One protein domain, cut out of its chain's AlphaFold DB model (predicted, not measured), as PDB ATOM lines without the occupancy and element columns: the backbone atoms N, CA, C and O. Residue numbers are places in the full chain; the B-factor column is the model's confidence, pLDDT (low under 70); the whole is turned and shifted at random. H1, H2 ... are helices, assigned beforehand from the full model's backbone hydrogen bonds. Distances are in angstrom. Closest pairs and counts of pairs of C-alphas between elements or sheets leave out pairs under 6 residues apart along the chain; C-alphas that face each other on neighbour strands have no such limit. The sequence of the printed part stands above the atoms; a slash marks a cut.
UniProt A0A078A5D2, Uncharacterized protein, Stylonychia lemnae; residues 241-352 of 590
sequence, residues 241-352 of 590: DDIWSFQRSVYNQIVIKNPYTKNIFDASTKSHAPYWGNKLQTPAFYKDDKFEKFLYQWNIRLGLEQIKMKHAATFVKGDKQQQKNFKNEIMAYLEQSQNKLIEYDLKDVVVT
ATOM      1  N   ASP A 241      22.638 -81.616   2.545       76.00
ATOM      2  CA  ASP A 241      22.419 -82.704   3.497       76.00
ATOM      3  C   ASP A 241      22.797 -82.318   4.931       76.00
ATOM      4  O   ASP A 241      22.076 -82.665   5.866       76.00
ATOM      5  N   ASP A 242      23.871 -81.548   5.133       77.88
ATOM      6  CA  ASP A 242      24.263 -81.072   6.461       77.88
ATOM      7  C   ASP A 242      23.860 -79.605   6.680       77.88
ATOM      8  O   ASP A 242      24.398 -78.671   6.079       77.88
ATOM      9  N   ILE A 243      22.931 -79.373   7.616       80.38
ATOM     10  CA  ILE A 243      22.480 -78.022   7.994       80.38
ATOM     11  C   ILE A 243      23.646 -77.182   8.531       80.38
ATOM     12  O   ILE A 243      23.611 -75.944   8.456       80.38
ATOM     13  N   TRP A 244      24.670 -77.818   9.108       82.81
ATOM     14  CA  TRP A 244      25.677 -77.164   9.933       82.81
ATOM     15  C   TRP A 244      27.049 -77.072   9.257       82.81
ATOM     16  O   TRP A 244      27.990 -77.789   9.578       82.81
ATOM     17  N   SER A 245      27.231 -76.047   8.427       73.12
ATOM     18  CA  SER A 245      28.535 -75.668   7.865       73.12
ATOM     19  C   SER A 245      29.379 -74.830   8.852       73.12
ATOM     20  O   SER A 245      29.771 -73.695   8.559       73.12
ATOM     21  N   PHE A 246      29.593 -75.316  10.080       79.12
ATOM     22  CA  PHE A 246      30.358 -74.568  11.086       79.12
ATOM     23  C   PHE A 246      31.854 -74.516  10.759       79.12
ATOM     24  O   PHE A 246      32.442 -75.478  10.267       79.12
ATOM     25  N   GLN A 247      32.505 -73.407  11.131       67.81
ATOM     26  CA  GLN A 247      33.962 -73.311  11.054       67.81
ATOM     27  C   GLN A 247      34.602 -74.379  11.940       67.81
ATOM     28  O   GLN A 247      34.267 -74.501  13.122       67.81
ATOM     29  N   ARG A 248      35.569 -75.107  11.385       70.12
ATOM     30  CA  ARG A 248      36.397 -76.033  12.153       70.12
ATOM     31  C   ARG A 248      37.646 -75.326  12.680       70.12
ATOM     32  O   ARG A 248      38.155 -74.383  12.072       70.12
ATOM     33  N   SER A 249      38.109 -75.728  13.859       69.50
ATOM     34  CA  SER A 249      39.374 -75.264  14.431       69.50
ATOM     35  C   SER A 249      40.562 -75.905  13.708       69.50
ATOM     36  O   SER A 249      40.399 -76.846  12.935       69.50
ATOM     37  N   VAL A 250      41.778 -75.449  14.025       66.06
ATOM     38  CA  VAL A 250      43.031 -76.087  13.566       66.06
ATOM     39  C   VAL A 250      43.126 -77.554  14.022       66.06
ATOM     40  O   VAL A 250      43.806 -78.352  13.393       66.06
ATOM     41  N   TYR A 251      42.388 -77.932  15.070       62.66
ATOM     42  CA  TYR A 251      42.270 -79.307  15.566       62.66
ATOM     43  C   TYR A 251      41.061 -80.057  14.988       62.66
ATOM     44  O   TYR A 251      40.617 -81.041  15.571       62.66
ATOM     45  N   ASN A 252      40.477 -79.569  13.887       69.25
ATOM     46  CA  ASN A 252      39.300 -80.152  13.236       69.25
ATOM     47  C   ASN A 252      38.047 -80.235  14.142       69.25
ATOM     48  O   ASN A 252      37.142 -81.028  13.900       69.25
ATOM     49  N   GLN A 253      37.970 -79.409  15.192       71.50
ATOM     50  CA  GLN A 253      36.812 -79.361  16.091       71.50
ATOM     51  C   GLN A 253      35.799 -78.332  15.602       71.50
ATOM     52  O   GLN A 253      36.184 -77.245  15.176       71.50
ATOM     53  N   ILE A 254      34.507 -78.629  15.720       75.88
ATOM     54  CA  ILE A 254      33.437 -77.681  15.396       75.88
ATOM     55  C   ILE A 254      33.503 -76.486  16.360       75.88
ATOM     56  O   ILE A 254      33.405 -76.647  17.577       75.88
ATOM     57  N   VAL A 255      33.663 -75.277  15.817       81.38
ATOM     58  CA  VAL A 255      33.705 -74.034  16.595       81.38
ATOM     59  C   VAL A 255      32.446 -73.222  16.339       81.38
ATOM     60  O   VAL A 255      32.269 -72.615  15.283       81.38
ATOM     61  N   ILE A 256      31.606 -73.125  17.364       87.12
ATOM     62  CA  ILE A 256      30.404 -72.294  17.335       87.12
ATOM     63  C   ILE A 256      30.751 -70.945  17.950       87.12
ATOM     64  O   ILE A 256      30.979 -70.818  19.153       87.12
ATOM     65  N   LYS A 257      30.813 -69.920  17.105       88.06
ATOM     66  CA  LYS A 257      31.025 -68.539  17.543       88.06
ATOM     67  C   LYS A 257      29.670 -67.871  17.747       88.06
ATOM     68  O   LYS A 257      28.790 -67.985  16.896       88.06
ATOM     69  N   ASN A 258      29.525 -67.150  18.856       90.25
ATOM     70  CA  ASN A 258      28.378 -66.283  19.103       90.25
ATOM     71  C   ASN A 258      28.775 -64.819  18.822       90.25
ATOM     72  O   ASN A 258      29.360 -64.177  19.703       90.25
ATOM     73  N   PRO A 259      28.527 -64.287  17.609       88.69
ATOM     74  CA  PRO A 259      28.946 -62.935  17.239       88.69
ATOM     75  C   PRO A 259      28.203 -61.843  18.025       88.69
ATOM     76  O   PRO A 259      28.791 -60.792  18.287       88.69
ATOM     77  N   TYR A 260      26.978 -62.117  18.493       91.06
ATOM     78  CA  TYR A 260      26.171 -61.175  19.276       91.06
ATOM     79  C   TYR A 260      26.834 -60.764  20.594       91.06
ATOM     80  O   TYR A 260      26.622 -59.652  21.061       91.06
ATOM     81  N   THR A 261      27.694 -61.612  21.171       87.06
ATOM     82  CA  THR A 261      28.461 -61.261  22.384       87.06
ATOM     83  C   THR A 261      29.499 -60.159  22.156       87.06
ATOM     84  O   THR A 261      29.954 -59.543  23.116       87.06
ATOM     85  N   LYS A 262      29.910 -59.922  20.901       86.88
ATOM     86  CA  LYS A 262      30.912 -58.907  20.545       86.88
ATOM     87  C   LYS A 262      30.268 -57.627  20.038       86.88
ATOM     88  O   LYS A 262      30.626 -56.549  20.495       86.88
ATOM     89  N   ASN A 263      29.364 -57.752  19.069       89.31
ATOM     90  CA  ASN A 263      28.658 -56.625  18.473       89.31
ATOM     91  C   ASN A 263      27.310 -57.108  17.923       89.31
ATOM     92  O   ASN A 263      27.262 -57.822  16.922       89.31
ATOM     93  N   ILE A 264      26.223 -56.723  18.594       88.12
ATOM     94  CA  ILE A 264      24.857 -57.138  18.244       88.12
ATOM     95  C   ILE A 264      24.444 -56.585  16.875       88.12
ATOM     96  O   ILE A 264      23.830 -57.312  16.101       88.12
ATOM     97  N   PHE A 265      24.813 -55.340  16.558       85.75
ATOM     98  CA  PHE A 265      24.439 -54.688  15.299       85.75
ATOM     99  C   PHE A 265      25.153 -55.304  14.096       85.75
ATOM    100  O   PHE A 265      24.528 -55.596  13.086       85.75
ATOM    101  N   ASP A 266      26.458 -55.562  14.204       87.12
ATOM    102  CA  ASP A 266      27.189 -56.246  13.127       87.12
ATOM    103  C   ASP A 266      26.657 -57.675  12.924       87.12
ATOM    104  O   ASP A 266      26.454 -58.124  11.798       87.12
ATOM    105  N   ALA A 267      26.359 -58.379  14.020       87.56
ATOM    106  CA  ALA A 267      25.788 -59.717  13.953       87.56
ATOM    107  C   ALA A 267      24.406 -59.742  13.278       87.56
ATOM    108  O   ALA A 267      24.174 -60.635  12.468       87.56
ATOM    109  N   SER A 268      23.531 -58.766  13.547       83.81
ATOM    110  CA  SER A 268      22.181 -58.715  12.966       83.81
ATOM    111  C   SER A 268      22.153 -58.343  11.481       83.81
ATOM    112  O   SER A 268      21.172 -58.633  10.801       83.81
ATOM    113  N   THR A 269      23.217 -57.724  10.960       84.38
ATOM    114  CA  THR A 269      23.332 -57.410   9.524       84.38
ATOM    115  C   THR A 269      23.797 -58.589   8.667       84.38
ATOM    116  O   THR A 269      23.728 -58.521   7.440       84.38
ATOM    117  N   LYS A 270      24.273 -59.681   9.278       83.25
ATOM    118  CA  LYS A 270      24.791 -60.845   8.550       83.25
ATOM    119  C   LYS A 270      23.656 -61.784   8.153       83.25
ATOM    120  O   LYS A 270      22.792 -62.104   8.961       83.25
ATOM    121  N   SER A 271      23.687 -62.279   6.913       75.31
ATOM    122  CA  SER A 271      22.767 -63.340   6.493       75.31
ATOM    123  C   SER A 271      23.063 -64.628   7.262       75.31
ATOM    124  O   SER A 271      24.212 -65.066   7.353       75.31
ATOM    125  N   HIS A 272      22.011 -65.241   7.800       81.31
ATOM    126  CA  HIS A 272      22.068 -66.542   8.474       81.31
ATOM    127  C   HIS A 272      21.485 -67.675   7.620       81.31
ATOM    128  O   HIS A 272      21.364 -68.809   8.092       81.31
ATOM    129  N   ALA A 273      21.115 -67.375   6.372       82.31
ATOM    130  CA  ALA A 273      20.594 -68.369   5.449       82.31
ATOM    131  C   ALA A 273      21.641 -69.474   5.181       82.31
ATOM    132  O   ALA A 273      22.849 -69.205   5.192       82.31
ATOM    133  N   PRO A 274      21.208 -70.729   4.961       81.88
ATOM    134  CA  PRO A 274      22.053 -71.765   4.376       81.88
ATOM    135  C   PRO A 274      22.768 -71.270   3.116       81.88
ATOM    136  O   PRO A 274      22.167 -70.586   2.289       81.88
ATOM    137  N   TYR A 275      24.047 -71.624   2.962       75.50
ATOM    138  CA  TYR A 275      24.867 -71.160   1.836       75.50
ATOM    139  C   TYR A 275      24.287 -71.600   0.486       75.50
ATOM    140  O   TYR A 275      24.262 -70.837  -0.479       75.50
ATOM    141  N   TRP A 276      23.717 -72.807   0.448       75.25
ATOM    142  CA  TRP A 276      23.063 -73.343  -0.738       75.25
ATOM    143  C   TRP A 276      21.751 -72.622  -1.104       75.25
ATOM    144  O   TRP A 276      21.247 -72.816  -2.205       75.25
ATOM    145  N   GLY A 277      21.243 -71.713  -0.262       78.00
ATOM    146  CA  GLY A 277      20.127 -70.829  -0.610       78.00
ATOM    147  C   GLY A 277      20.410 -69.946  -1.827       78.00
ATOM    148  O   GLY A 277      19.509 -69.674  -2.614       78.00
ATOM    149  N   ASN A 278      21.675 -69.577  -2.055       78.19
ATOM    150  CA  ASN A 278      22.072 -68.865  -3.272       78.19
ATOM    151  C   ASN A 278      21.921 -69.748  -4.523       78.19
ATOM    152  O   ASN A 278      21.613 -69.240  -5.597       78.19
ATOM    153  N   LYS A 279      22.065 -71.077  -4.392       75.62
ATOM    154  CA  LYS A 279      21.860 -72.011  -5.511       75.62
ATOM    155  C   LYS A 279      20.395 -72.045  -5.947       75.62
ATOM    156  O   LYS A 279      20.127 -72.130  -7.140       75.62
ATOM    157  N   LEU A 280      19.448 -71.901  -5.017       78.94
ATOM    158  CA  LEU A 280      18.010 -71.852  -5.327       78.94
ATOM    159  C   LEU A 280      17.599 -70.634  -6.164       78.94
ATOM    160  O   LEU A 280      16.526 -70.650  -6.757       78.94
ATOM    161  N   GLN A 281      18.442 -69.602  -6.249       76.00
ATOM    162  CA  GLN A 281      18.206 -68.468  -7.146       76.00
ATOM    163  C   GLN A 281      18.433 -68.837  -8.619       76.00
ATOM    164  O   GLN A 281      17.968 -68.126  -9.507       76.00
ATOM    165  N   THR A 282      19.132 -69.944  -8.896       76.19
ATOM    166  CA  THR A 282      19.349 -70.411 -10.267       76.19
ATOM    167  C   THR A 282      18.141 -71.225 -10.756       76.19
ATOM    168  O   THR A 282      17.765 -72.210 -10.110       76.19
ATOM    169  N   PRO A 283      17.534 -70.880 -11.911       75.19
ATOM    170  CA  PRO A 283      16.327 -71.557 -12.399       75.19
ATOM    171  C   PRO A 283      16.493 -73.066 -12.607       75.19
ATOM    172  O   PRO A 283      15.549 -73.822 -12.414       75.19
ATOM    173  N   ALA A 284      17.696 -73.516 -12.979       73.12
ATOM    174  CA  ALA A 284      17.988 -74.930 -13.219       73.12
ATOM    175  C   ALA A 284      18.026 -75.777 -11.932       73.12
ATOM    176  O   ALA A 284      17.850 -76.995 -11.982       73.12
ATOM    177  N   PHE A 285      18.273 -75.144 -10.785       73.88
ATOM    178  CA  PHE A 285      18.402 -75.811  -9.493       73.88
ATOM    179  C   PHE A 285      17.138 -75.682  -8.637       73.88
ATOM    180  O   PHE A 285      16.912 -76.503  -7.743       73.88
ATOM    181  N   TYR A 286      16.307 -74.675  -8.916       82.56
ATOM    182  CA  TYR A 286      15.040 -74.477  -8.234       82.56
ATOM    183  C   TYR A 286      14.097 -75.667  -8.468       82.56
ATOM    184  O   TYR A 286      13.744 -76.009  -9.597       82.56
ATOM    185  N   LYS A 287      13.688 -76.293  -7.367       86.00
ATOM    186  CA  LYS A 287      12.621 -77.292  -7.287       86.00
ATOM    187  C   LYS A 287      11.820 -76.991  -6.031       86.00
ATOM    188  O   LYS A 287      12.435 -76.639  -5.022       86.00
ATOM    189  N   ASP A 288      10.504 -77.164  -6.075       85.81
ATOM    190  CA  ASP A 288       9.639 -76.844  -4.934       85.81
ATOM    191  C   ASP A 288      10.050 -77.639  -3.681       85.81
ATOM    192  O   ASP A 288      10.294 -77.041  -2.637       85.81
ATOM    193  N   ASP A 289      10.327 -78.939  -3.819       85.50
ATOM    194  CA  ASP A 289      10.806 -79.803  -2.725       85.50
ATOM    195  C   ASP A 289      12.122 -79.296  -2.098       85.50
ATOM    196  O   ASP A 289      12.326 -79.331  -0.881       85.50
ATOM    197  N   LYS A 290      13.038 -78.778  -2.932       86.31
ATOM    198  CA  LYS A 290      14.303 -78.198  -2.460       86.31
ATOM    199  C   LYS A 290      14.067 -76.863  -1.761       86.31
ATOM    200  O   LYS A 290      14.713 -76.577  -0.757       86.31
ATOM    201  N   PHE A 291      13.154 -76.041  -2.264       89.31
ATOM    202  CA  PHE A 291      12.806 -74.782  -1.617       89.31
ATOM    203  C   PHE A 291      12.164 -75.022  -0.242       89.31
ATOM    204  O   PHE A 291      12.539 -74.363   0.729       89.31
ATOM    205  N   GLU A 292      11.291 -76.025  -0.118       90.06
ATOM    206  CA  GLU A 292      10.724 -76.448   1.167       90.06
ATOM    207  C   GLU A 292      11.802 -76.947   2.140       90.06
ATOM    208  O   GLU A 292      11.866 -76.466   3.279       90.06
ATOM    209  N   LYS A 293      12.716 -77.819   1.682       90.31
ATOM    210  CA  LYS A 293      13.862 -78.278   2.490       90.31
ATOM    211  C   LYS A 293      14.715 -77.093   2.951       90.31
ATOM    212  O   LYS A 293      15.080 -77.015   4.123       90.31
ATOM    213  N   PHE A 294      14.987 -76.128   2.073       91.44
ATOM    214  CA  PHE A 294      15.720 -74.913   2.430       91.44
ATOM    215  C   PHE A 294      15.011 -74.090   3.505       91.44
ATOM    216  O   PHE A 294      15.645 -73.721   4.493       91.44
ATOM    217  N   LEU A 295      13.709 -73.817   3.354       92.56
ATOM    218  CA  LEU A 295      12.934 -73.074   4.352       92.56
ATOM    219  C   LEU A 295      12.937 -73.792   5.706       92.56
ATOM    220  O   LEU A 295      13.084 -73.153   6.751       92.56
ATOM    221  N   TYR A 296      12.831 -75.121   5.696       92.06
ATOM    222  CA  TYR A 296      12.906 -75.940   6.899       92.06
ATOM    223  C   TYR A 296      14.267 -75.811   7.601       92.06
ATOM    224  O   TYR A 296      14.332 -75.459   8.783       92.06
ATOM    225  N   GLN A 297      15.365 -76.000   6.866       91.25
ATOM    226  CA  GLN A 297      16.722 -75.847   7.399       91.25
ATOM    227  C   GLN A 297      17.013 -74.408   7.851       91.25
ATOM    228  O   GLN A 297      17.681 -74.187   8.865       91.25
ATOM    229  N   TRP A 298      16.489 -73.412   7.135       92.31
ATOM    230  CA  TRP A 298      16.639 -72.007   7.496       92.31
ATOM    231  C   TRP A 298      15.926 -71.686   8.813       92.31
ATOM    232  O   TRP A 298      16.525 -71.054   9.685       92.31
ATOM    233  N   ASN A 299      14.713 -72.203   9.025       93.38
ATOM    234  CA  ASN A 299      13.998 -72.076  10.298       93.38
ATOM    235  C   ASN A 299      14.776 -72.704  11.468       93.38
ATOM    236  O   ASN A 299      14.867 -72.106  12.543       93.38
ATOM    237  N   ILE A 300      15.404 -73.865  11.256       93.69
ATOM    238  CA  ILE A 300      16.277 -74.499  12.258       93.69
ATOM    239  C   ILE A 300      17.468 -73.592  12.605       93.69
ATOM    240  O   ILE A 300      17.780 -73.409  13.790       93.69
ATOM    241  N   ARG A 301      18.114 -72.981  11.600       91.62
ATOM    242  CA  ARG A 301      19.214 -72.027  11.818       91.62
ATOM    243  C   ARG A 301      18.754 -70.789  12.586       91.62
ATOM    244  O   ARG A 301      19.436 -70.384  13.525       91.62
ATOM    245  N   LEU A 302      17.590 -70.227  12.252       92.69
ATOM    246  CA  LEU A 302      17.023 -69.077  12.968       92.69
ATOM    247  C   LEU A 302      16.803 -69.377  14.458       92.69
ATOM    248  O   LEU A 302      17.112 -68.531  15.296       92.69
ATOM    249  N   GLY A 303      16.352 -70.585  14.807       94.69
ATOM    250  CA  GLY A 303      16.214 -70.987  16.210       94.69
ATOM    251  C   GLY A 303      17.551 -71.032  16.965       94.69
ATOM    252  O   GLY A 303      17.625 -70.578  18.108       94.69
ATOM    253  N   LEU A 304      18.644 -71.464  16.320       94.81
ATOM    254  CA  LEU A 304      19.980 -71.397  16.928       94.81
ATOM    255  C   LEU A 304      20.430 -69.944  17.150       94.81
ATOM    256  O   LEU A 304      21.029 -69.630  18.180       94.81
ATOM    257  N   GLU A 305      20.140 -69.047  16.207       93.38
ATOM    258  CA  GLU A 305      20.470 -67.624  16.353       93.38
ATOM    259  C   GLU A 305      19.676 -66.967  17.494       93.38
ATOM    260  O   GLU A 305      20.240 -66.180  18.253       93.38
ATOM    261  N   GLN A 306      18.414 -67.353  17.716       94.94
ATOM    262  CA  GLN A 306      17.639 -66.907  18.884       94.94
ATOM    263  C   GLN A 306      18.280 -67.334  20.210       94.94
ATOM    264  O   GLN A 306      18.398 -66.518  21.129       94.94
ATOM    265  N   ILE A 307      18.757 -68.581  20.305       96.44
ATOM    266  CA  ILE A 307      19.488 -69.070  21.486       96.44
ATOM    267  C   ILE A 307      20.764 -68.249  21.695       96.44
ATOM    268  O   ILE A 307      21.031 -67.786  22.805       96.44
ATOM    269  N   LYS A 308      21.527 -67.988  20.626       95.19
ATOM    270  CA  LYS A 308      22.739 -67.159  20.695       95.19
ATOM    271  C   LYS A 308      22.444 -65.729  21.153       95.19
ATOM    272  O   LYS A 308      23.194 -65.204  21.979       95.19
ATOM    273  N   MET A 309      21.368 -65.108  20.671       94.06
ATOM    274  CA  MET A 309      20.942 -63.777  21.120       94.06
ATOM    275  C   MET A 309      20.559 -63.779  22.604       94.06
ATOM    276  O   MET A 309      21.015 -62.917  23.355       94.06
ATOM    277  N   LYS A 310      19.804 -64.786  23.062       96.31
ATOM    278  CA  LYS A 310      19.459 -64.977  24.483       96.31
ATOM    279  C   LYS A 310      20.708 -65.155  25.353       96.31
ATOM    280  O   LYS A 310      20.815 -64.545  26.419       96.31
ATOM    281  N   HIS A 311      21.674 -65.954  24.897       96.31
ATOM    282  CA  HIS A 311      22.965 -66.125  25.573       96.31
ATOM    283  C   HIS A 311      23.727 -64.811  25.646       96.31
ATOM    284  O   HIS A 311      24.230 -64.471  26.707       96.31
ATOM    285  N   ALA A 312      23.775 -64.042  24.556       94.31
ATOM    286  CA  ALA A 312      24.454 -62.750  24.529       94.31
ATOM    287  C   ALA A 312      23.802 -61.725  25.470       94.31
ATOM    288  O   ALA A 312      24.519 -61.023  26.175       94.31
ATOM    289  N   ALA A 313      22.467 -61.686  25.543       93.81
ATOM    290  CA  ALA A 313      21.735 -60.785  26.434       93.81
ATOM    291  C   ALA A 313      21.949 -61.099  27.925       93.81
ATOM    292  O   ALA A 313      21.897 -60.202  28.762       93.81
ATOM    293  N   THR A 314      22.189 -62.369  28.261       95.06
ATOM    294  CA  THR A 314      22.380 -62.832  29.647       95.06
ATOM    295  C   THR A 314      23.847 -63.039  30.022       95.06
ATOM    296  O   THR A 314      24.134 -63.340  31.179       95.06
ATOM    297  N   PHE A 315      24.781 -62.888  29.080       94.69
ATOM    298  CA  PHE A 315      26.191 -63.224  29.265       94.69
ATOM    299  C   PHE A 315      26.863 -62.355  30.334       94.69
ATOM    300  O   PHE A 315      26.985 -61.137  30.190       94.69
ATOM    301  N   VAL A 316      27.391 -63.005  31.372       93.06
ATOM    302  CA  VAL A 316      28.209 -62.383  32.414       93.06
ATOM    303  C   VAL A 316      29.666 -62.786  32.205       93.06
ATOM    304  O   VAL A 316      30.037 -63.963  32.210       93.06
ATOM    305  N   LYS A 317      30.537 -61.790  32.020       92.56
ATOM    306  CA  LYS A 317      31.961 -62.025  31.769       92.56
ATOM    307  C   LYS A 317      32.612 -62.717  32.974       92.56
ATOM    308  O   LYS A 317      32.712 -62.133  34.046       92.56
ATOM    309  N   GLY A 318      33.118 -63.932  32.761       91.38
ATOM    310  CA  GLY A 318      33.877 -64.697  33.760       91.38
ATOM    311  C   GLY A 318      33.099 -65.816  34.459       91.38
ATOM    312  O   GLY A 318      33.723 -66.623  35.146       91.38
ATOM    313  N   ASP A 319      31.784 -65.928  34.248       94.94
ATOM    314  CA  ASP A 319      30.993 -67.023  34.816       94.94
ATOM    315  C   ASP A 319      31.172 -68.324  34.010       94.94
ATOM    316  O   ASP A 319      30.611 -68.520  32.927       94.94
ATOM    317  N   LYS A 320      31.985 -69.240  34.549       94.81
ATOM    318  CA  LYS A 320      32.263 -70.547  33.932       94.81
ATOM    319  C   LYS A 320      31.048 -71.476  33.938       94.81
ATOM    320  O   LYS A 320      30.910 -72.289  33.023       94.81
ATOM    321  N   GLN A 321      30.183 -71.381  34.949       95.88
ATOM    322  CA  GLN A 321      29.012 -72.249  35.054       95.88
ATOM    323  C   GLN A 321      27.984 -71.864  33.994       95.88
ATOM    324  O   GLN A 321      27.454 -72.732  33.299       95.88
ATOM    325  N   GLN A 322      27.781 -70.562  33.792       95.25
ATOM    326  CA  GLN A 322      26.945 -70.058  32.711       95.25
ATOM    327  C   GLN A 322      27.460 -70.495  31.333       95.25
ATOM    328  O   GLN A 322      26.680 -70.987  30.521       95.25
ATOM    329  N   GLN A 323      28.770 -70.402  31.076       92.00
ATOM    330  CA  GLN A 323      29.359 -70.876  29.815       92.00
ATOM    331  C   GLN A 323      29.121 -72.372  29.579       92.00
ATOM    332  O   GLN A 323      28.835 -72.785  28.453       92.00
ATOM    333  N   LYS A 324      29.207 -73.191  30.634       94.81
ATOM    334  CA  LYS A 324      28.897 -74.622  30.559       94.81
ATOM    335  C   LYS A 324      27.417 -74.857  30.241       94.81
ATOM    336  O   LYS A 324      27.114 -75.672  29.376       94.81
ATOM    337  N   ASN A 325      26.515 -74.111  30.876       96.44
ATOM    338  CA  ASN A 325      25.080 -74.190  30.606       96.44
ATOM    339  C   ASN A 325      24.756 -73.787  29.159       96.44
ATOM    340  O   ASN A 325      24.028 -74.503  28.479       96.44
ATOM    341  N   PHE A 326      25.359 -72.705  28.656       96.12
ATOM    342  CA  PHE A 326      25.213 -72.271  27.264       96.12
ATOM    343  C   PHE A 326      25.715 -73.322  26.277       96.12
ATOM    344  O   PHE A 326      25.044 -73.611  25.287       96.12
ATOM    345  N   LYS A 327      26.867 -73.940  26.565       93.88
ATOM    346  CA  LYS A 327      27.390 -75.044  25.756       93.88
ATOM    347  C   LYS A 327      26.405 -76.212  25.720       93.88
ATOM    348  O   LYS A 327      26.135 -76.725  24.640       93.88
ATOM    349  N   ASN A 328      25.855 -76.607  26.866       95.50
ATOM    350  CA  ASN A 328      24.900 -77.710  26.946       95.50
ATOM    351  C   ASN A 328      23.594 -77.401  26.192       95.50
ATOM    352  O   ASN A 328      23.113 -78.262  25.466       95.50
ATOM    353  N   GLU A 329      23.054 -76.184  26.316       97.19
ATOM    354  CA  GLU A 329      21.838 -75.756  25.602       97.19
ATOM    355  C   GLU A 329      22.050 -75.761  24.080       97.19
ATOM    356  O   GLU A 329      21.209 -76.273  23.347       97.19
ATOM    357  N   ILE A 330      23.202 -75.272  23.600       95.12
ATOM    358  CA  ILE A 330      23.549 -75.323  22.170       95.12
ATOM    359  C   ILE A 330      23.689 -76.771  21.695       95.12
ATOM    360  O   ILE A 330      23.126 -77.116  20.662       95.12
ATOM    361  N   MET A 331      24.408 -77.625  22.430       92.56
ATOM    362  CA  MET A 331      24.595 -79.028  22.038       92.56
ATOM    363  C   MET A 331      23.265 -79.787  21.988       92.56
ATOM    364  O   MET A 331      23.006 -80.474  21.006       92.56
ATOM    365  N   ALA A 332      22.399 -79.598  22.989       95.62
ATOM    366  CA  ALA A 332      21.067 -80.198  23.010       95.62
ATOM    367  C   ALA A 332      20.209 -79.727  21.823       95.62
ATOM    368  O   ALA A 332      19.512 -80.526  21.201       95.62
ATOM    369  N   TYR A 333      20.289 -78.440  21.464       96.56
ATOM    370  CA  TYR A 333      19.583 -77.916  20.298       96.56
ATOM    371  C   TYR A 333      20.108 -78.505  18.982       96.56
ATOM    372  O   TYR A 333      19.315 -78.813  18.093       96.56
ATOM    373  N   LEU A 334      21.426 -78.677  18.841       93.06
ATOM    374  CA  LEU A 334      22.019 -79.287  17.648       93.06
ATOM    375  C   LEU A 334      21.586 -80.744  17.479       93.06
ATOM    376  O   LEU A 334      21.178 -81.119  16.384       93.06
ATOM    377  N   GLU A 335      21.612 -81.528  18.556       92.56
ATOM    378  CA  GLU A 335      21.153 -82.920  18.557       92.56
ATOM    379  C   GLU A 335      19.660 -83.014  18.202       92.56
ATOM    380  O   GLU A 335      19.267 -83.761  17.306       92.56
ATOM    381  N   GLN A 336      18.823 -82.165  18.812       95.06
ATOM    382  CA  GLN A 336      17.403 -82.079  18.468       95.06
ATOM    383  C   GLN A 336      17.188 -81.697  16.995       95.06
ATOM    384  O   GLN A 336      16.285 -82.217  16.341       95.06
ATOM    385  N   SER A 337      17.998 -80.778  16.470       93.06
ATOM    386  CA  SER A 337      17.918 -80.320  15.080       93.06
ATOM    387  C   SER A 337      18.308 -81.415  14.088       93.06
ATOM    388  O   SER A 337      17.678 -81.531  13.043       93.06
ATOM    389  N   GLN A 338      19.312 -82.232  14.422       90.38
ATOM    390  CA  GLN A 338      19.707 -83.387  13.614       90.38
ATOM    391  C   GLN A 338      18.597 -84.438  13.573       90.38
ATOM    392  O   GLN A 338      18.225 -84.874  12.490       90.38
ATOM    393  N   ASN A 339      17.992 -84.765  14.718       90.56
ATOM    394  CA  ASN A 339      16.864 -85.702  14.764       90.56
ATOM    395  C   ASN A 339      15.672 -85.205  13.935       90.56
ATOM    396  O   ASN A 339      15.088 -85.966  13.175       90.56
ATOM    397  N   LYS A 340      15.367 -83.905  14.009       91.56
ATOM    398  CA  LYS A 340      14.331 -83.261  13.188       91.56
ATOM    399  C   LYS A 340      14.627 -83.289  11.689       91.56
ATOM    400  O   LYS A 340      13.689 -83.296  10.895       91.56
ATOM    401  N   LEU A 341      15.898 -83.234  11.292       88.31
ATOM    402  CA  LEU A 341      16.281 -83.375   9.889       88.31
ATOM    403  C   LEU A 341      16.106 -84.827   9.434       88.31
ATOM    404  O   LEU A 341      15.484 -85.062   8.408       88.31
ATOM    405  N   ILE A 342      16.552 -85.788  10.247       86.62
ATOM    406  CA  ILE A 342      16.365 -87.220   9.978       86.62
ATOM    407  C   ILE A 342      14.872 -87.551   9.848       86.62
ATOM    408  O   ILE A 342      14.478 -88.241   8.916       86.62
ATOM    409  N   GLU A 343      14.018 -87.031  10.735       87.31
ATOM    410  CA  GLU A 343      12.560 -87.193  10.640       87.31
ATOM    411  C   GLU A 343      11.980 -86.584   9.356       87.31
ATOM    412  O   GLU A 343      11.093 -87.179   8.746       87.31
ATOM    413  N   TYR A 344      12.475 -85.413   8.939       86.31
ATOM    414  CA  TYR A 344      12.069 -84.775   7.687       86.31
ATOM    415  C   TYR A 344      12.445 -85.642   6.479       86.31
ATOM    416  O   TYR A 344      11.585 -85.929   5.651       86.31
ATOM    417  N   ASP A 345      13.686 -86.130   6.425       82.12
ATOM    418  CA  ASP A 345      14.170 -86.981   5.335       82.12
ATOM    419  C   ASP A 345      13.447 -88.346   5.311       82.12
ATOM    420  O   ASP A 345      13.152 -88.888   4.248       82.12
ATOM    421  N   LEU A 346      13.092 -88.897   6.478       80.62
ATOM    422  CA  LEU A 346      12.311 -90.136   6.583       80.62
ATOM    423  C   LEU A 346      10.854 -89.961   6.137       80.62
ATOM    424  O   LEU A 346      10.246 -90.925   5.669       80.62
ATOM    425  N   LYS A 347      10.281 -88.760   6.257       73.06
ATOM    426  CA  LYS A 347       8.909 -88.484   5.811       73.06
ATOM    427  C   LYS A 347       8.751 -88.683   4.299       73.06
ATOM    428  O   LYS A 347       7.709 -89.182   3.876       73.06
ATOM    429  N   ASP A 348       9.790 -88.386   3.518       57.38
ATOM    430  CA  ASP A 348       9.830 -88.667   2.076       57.38
ATOM    431  C   ASP A 348       9.905 -90.172   1.777       57.38
ATOM    432  O   ASP A 348       9.275 -90.658   0.837       57.38
ATOM    433  N   VAL A 349      10.611 -90.947   2.609       55.41
ATOM    434  CA  VAL A 349      10.774 -92.401   2.424       55.41
ATOM    435  C   VAL A 349       9.465 -93.163   2.657       55.41
ATOM    436  O   VAL A 349       9.228 -94.185   2.020       55.41
ATOM    437  N   VAL A 350       8.583 -92.665   3.528       49.38
ATOM    438  CA  VAL A 350       7.330 -93.357   3.888       49.38
ATOM    439  C   VAL A 350       6.213 -93.158   2.847       49.38
ATOM    440  O   VAL A 350       5.255 -93.926   2.842       49.38
ATOM    441  N   VAL A 351       6.320 -92.172   1.943       48.31
ATOM    442  CA  VAL A 351       5.244 -91.836   0.980       48.31
ATOM    443  C   VAL A 351       5.558 -92.249  -0.462       48.31
ATOM    444  O   VAL A 351       4.645 -92.337  -1.283       48.31
ATOM    445  N   THR A 352       6.804 -92.581  -0.800       42.69
ATOM    446  CA  THR A 352       7.106 -93.103  -2.137       42.69
ATOM    447  C   THR A 352       7.115 -94.624  -2.134       42.69
ATOM    448  O   THR A 352       8.068 -95.230  -1.644       42.69
TER     449      THR A 352
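AT A GLANCE: This is residues 241 to 352 of the 590 residues of an uncharacterized protein of Stylonychia lemnae (UniProt A0A078A5D2). Two long helices, H3 and H4, run side by side as a hairpin; short H1 and H2 lie on the side of H3 away from H4, and residues 241 to 263, with no named element, loop to one side. The 112 printed residues hold four named helices, H1 to H4, and no named strand: all helix. It is elongated, 52 by 30 by 28 A, and only just loose, close to compact, radius of gyration of the C-alphas 16.3 A.

HOW THE PARTS SIT: First comes H1, residues 264 to 268, near H3, residues 288 to 314. H2, residues 275 to 281, only just touches H3, with 3 pairs of C-alphas within 8 A, at H3 residues 290 to 294 alone; this hairpin's closest C-alphas, Gly 277 and Phe 294, are 6.7 A apart, at a steep tilt of 39 degrees, opposite ways. H4, residues 320 to 351, touches H3 with residues 326 to 341 alone, closest C-alphas Ile 300 and Ser 337, 6.7 A, at a shallow tilt of 12 degrees, opposite ways: another hairpin. O i to N i+4 pairs are within hydrogen-bond range throughout H1 and H3, in 25 of 28 in H4 and 1 of 3 in H2, where O i to N i+3 gives 4 of 4.

IN THESE COORDINATES: Find C-alpha 264 at (24.857, -57.138, 18.244), where H1 begins. H3 spans 39.4 A; H4 runs 47.6 A to C-alpha 351 at (5.244, -91.836, 0.980).

THE WHOLE: The printed part has no cut and no long link; pLDDT is under 70 at residues 247, 249 to 252 and 348 to 352.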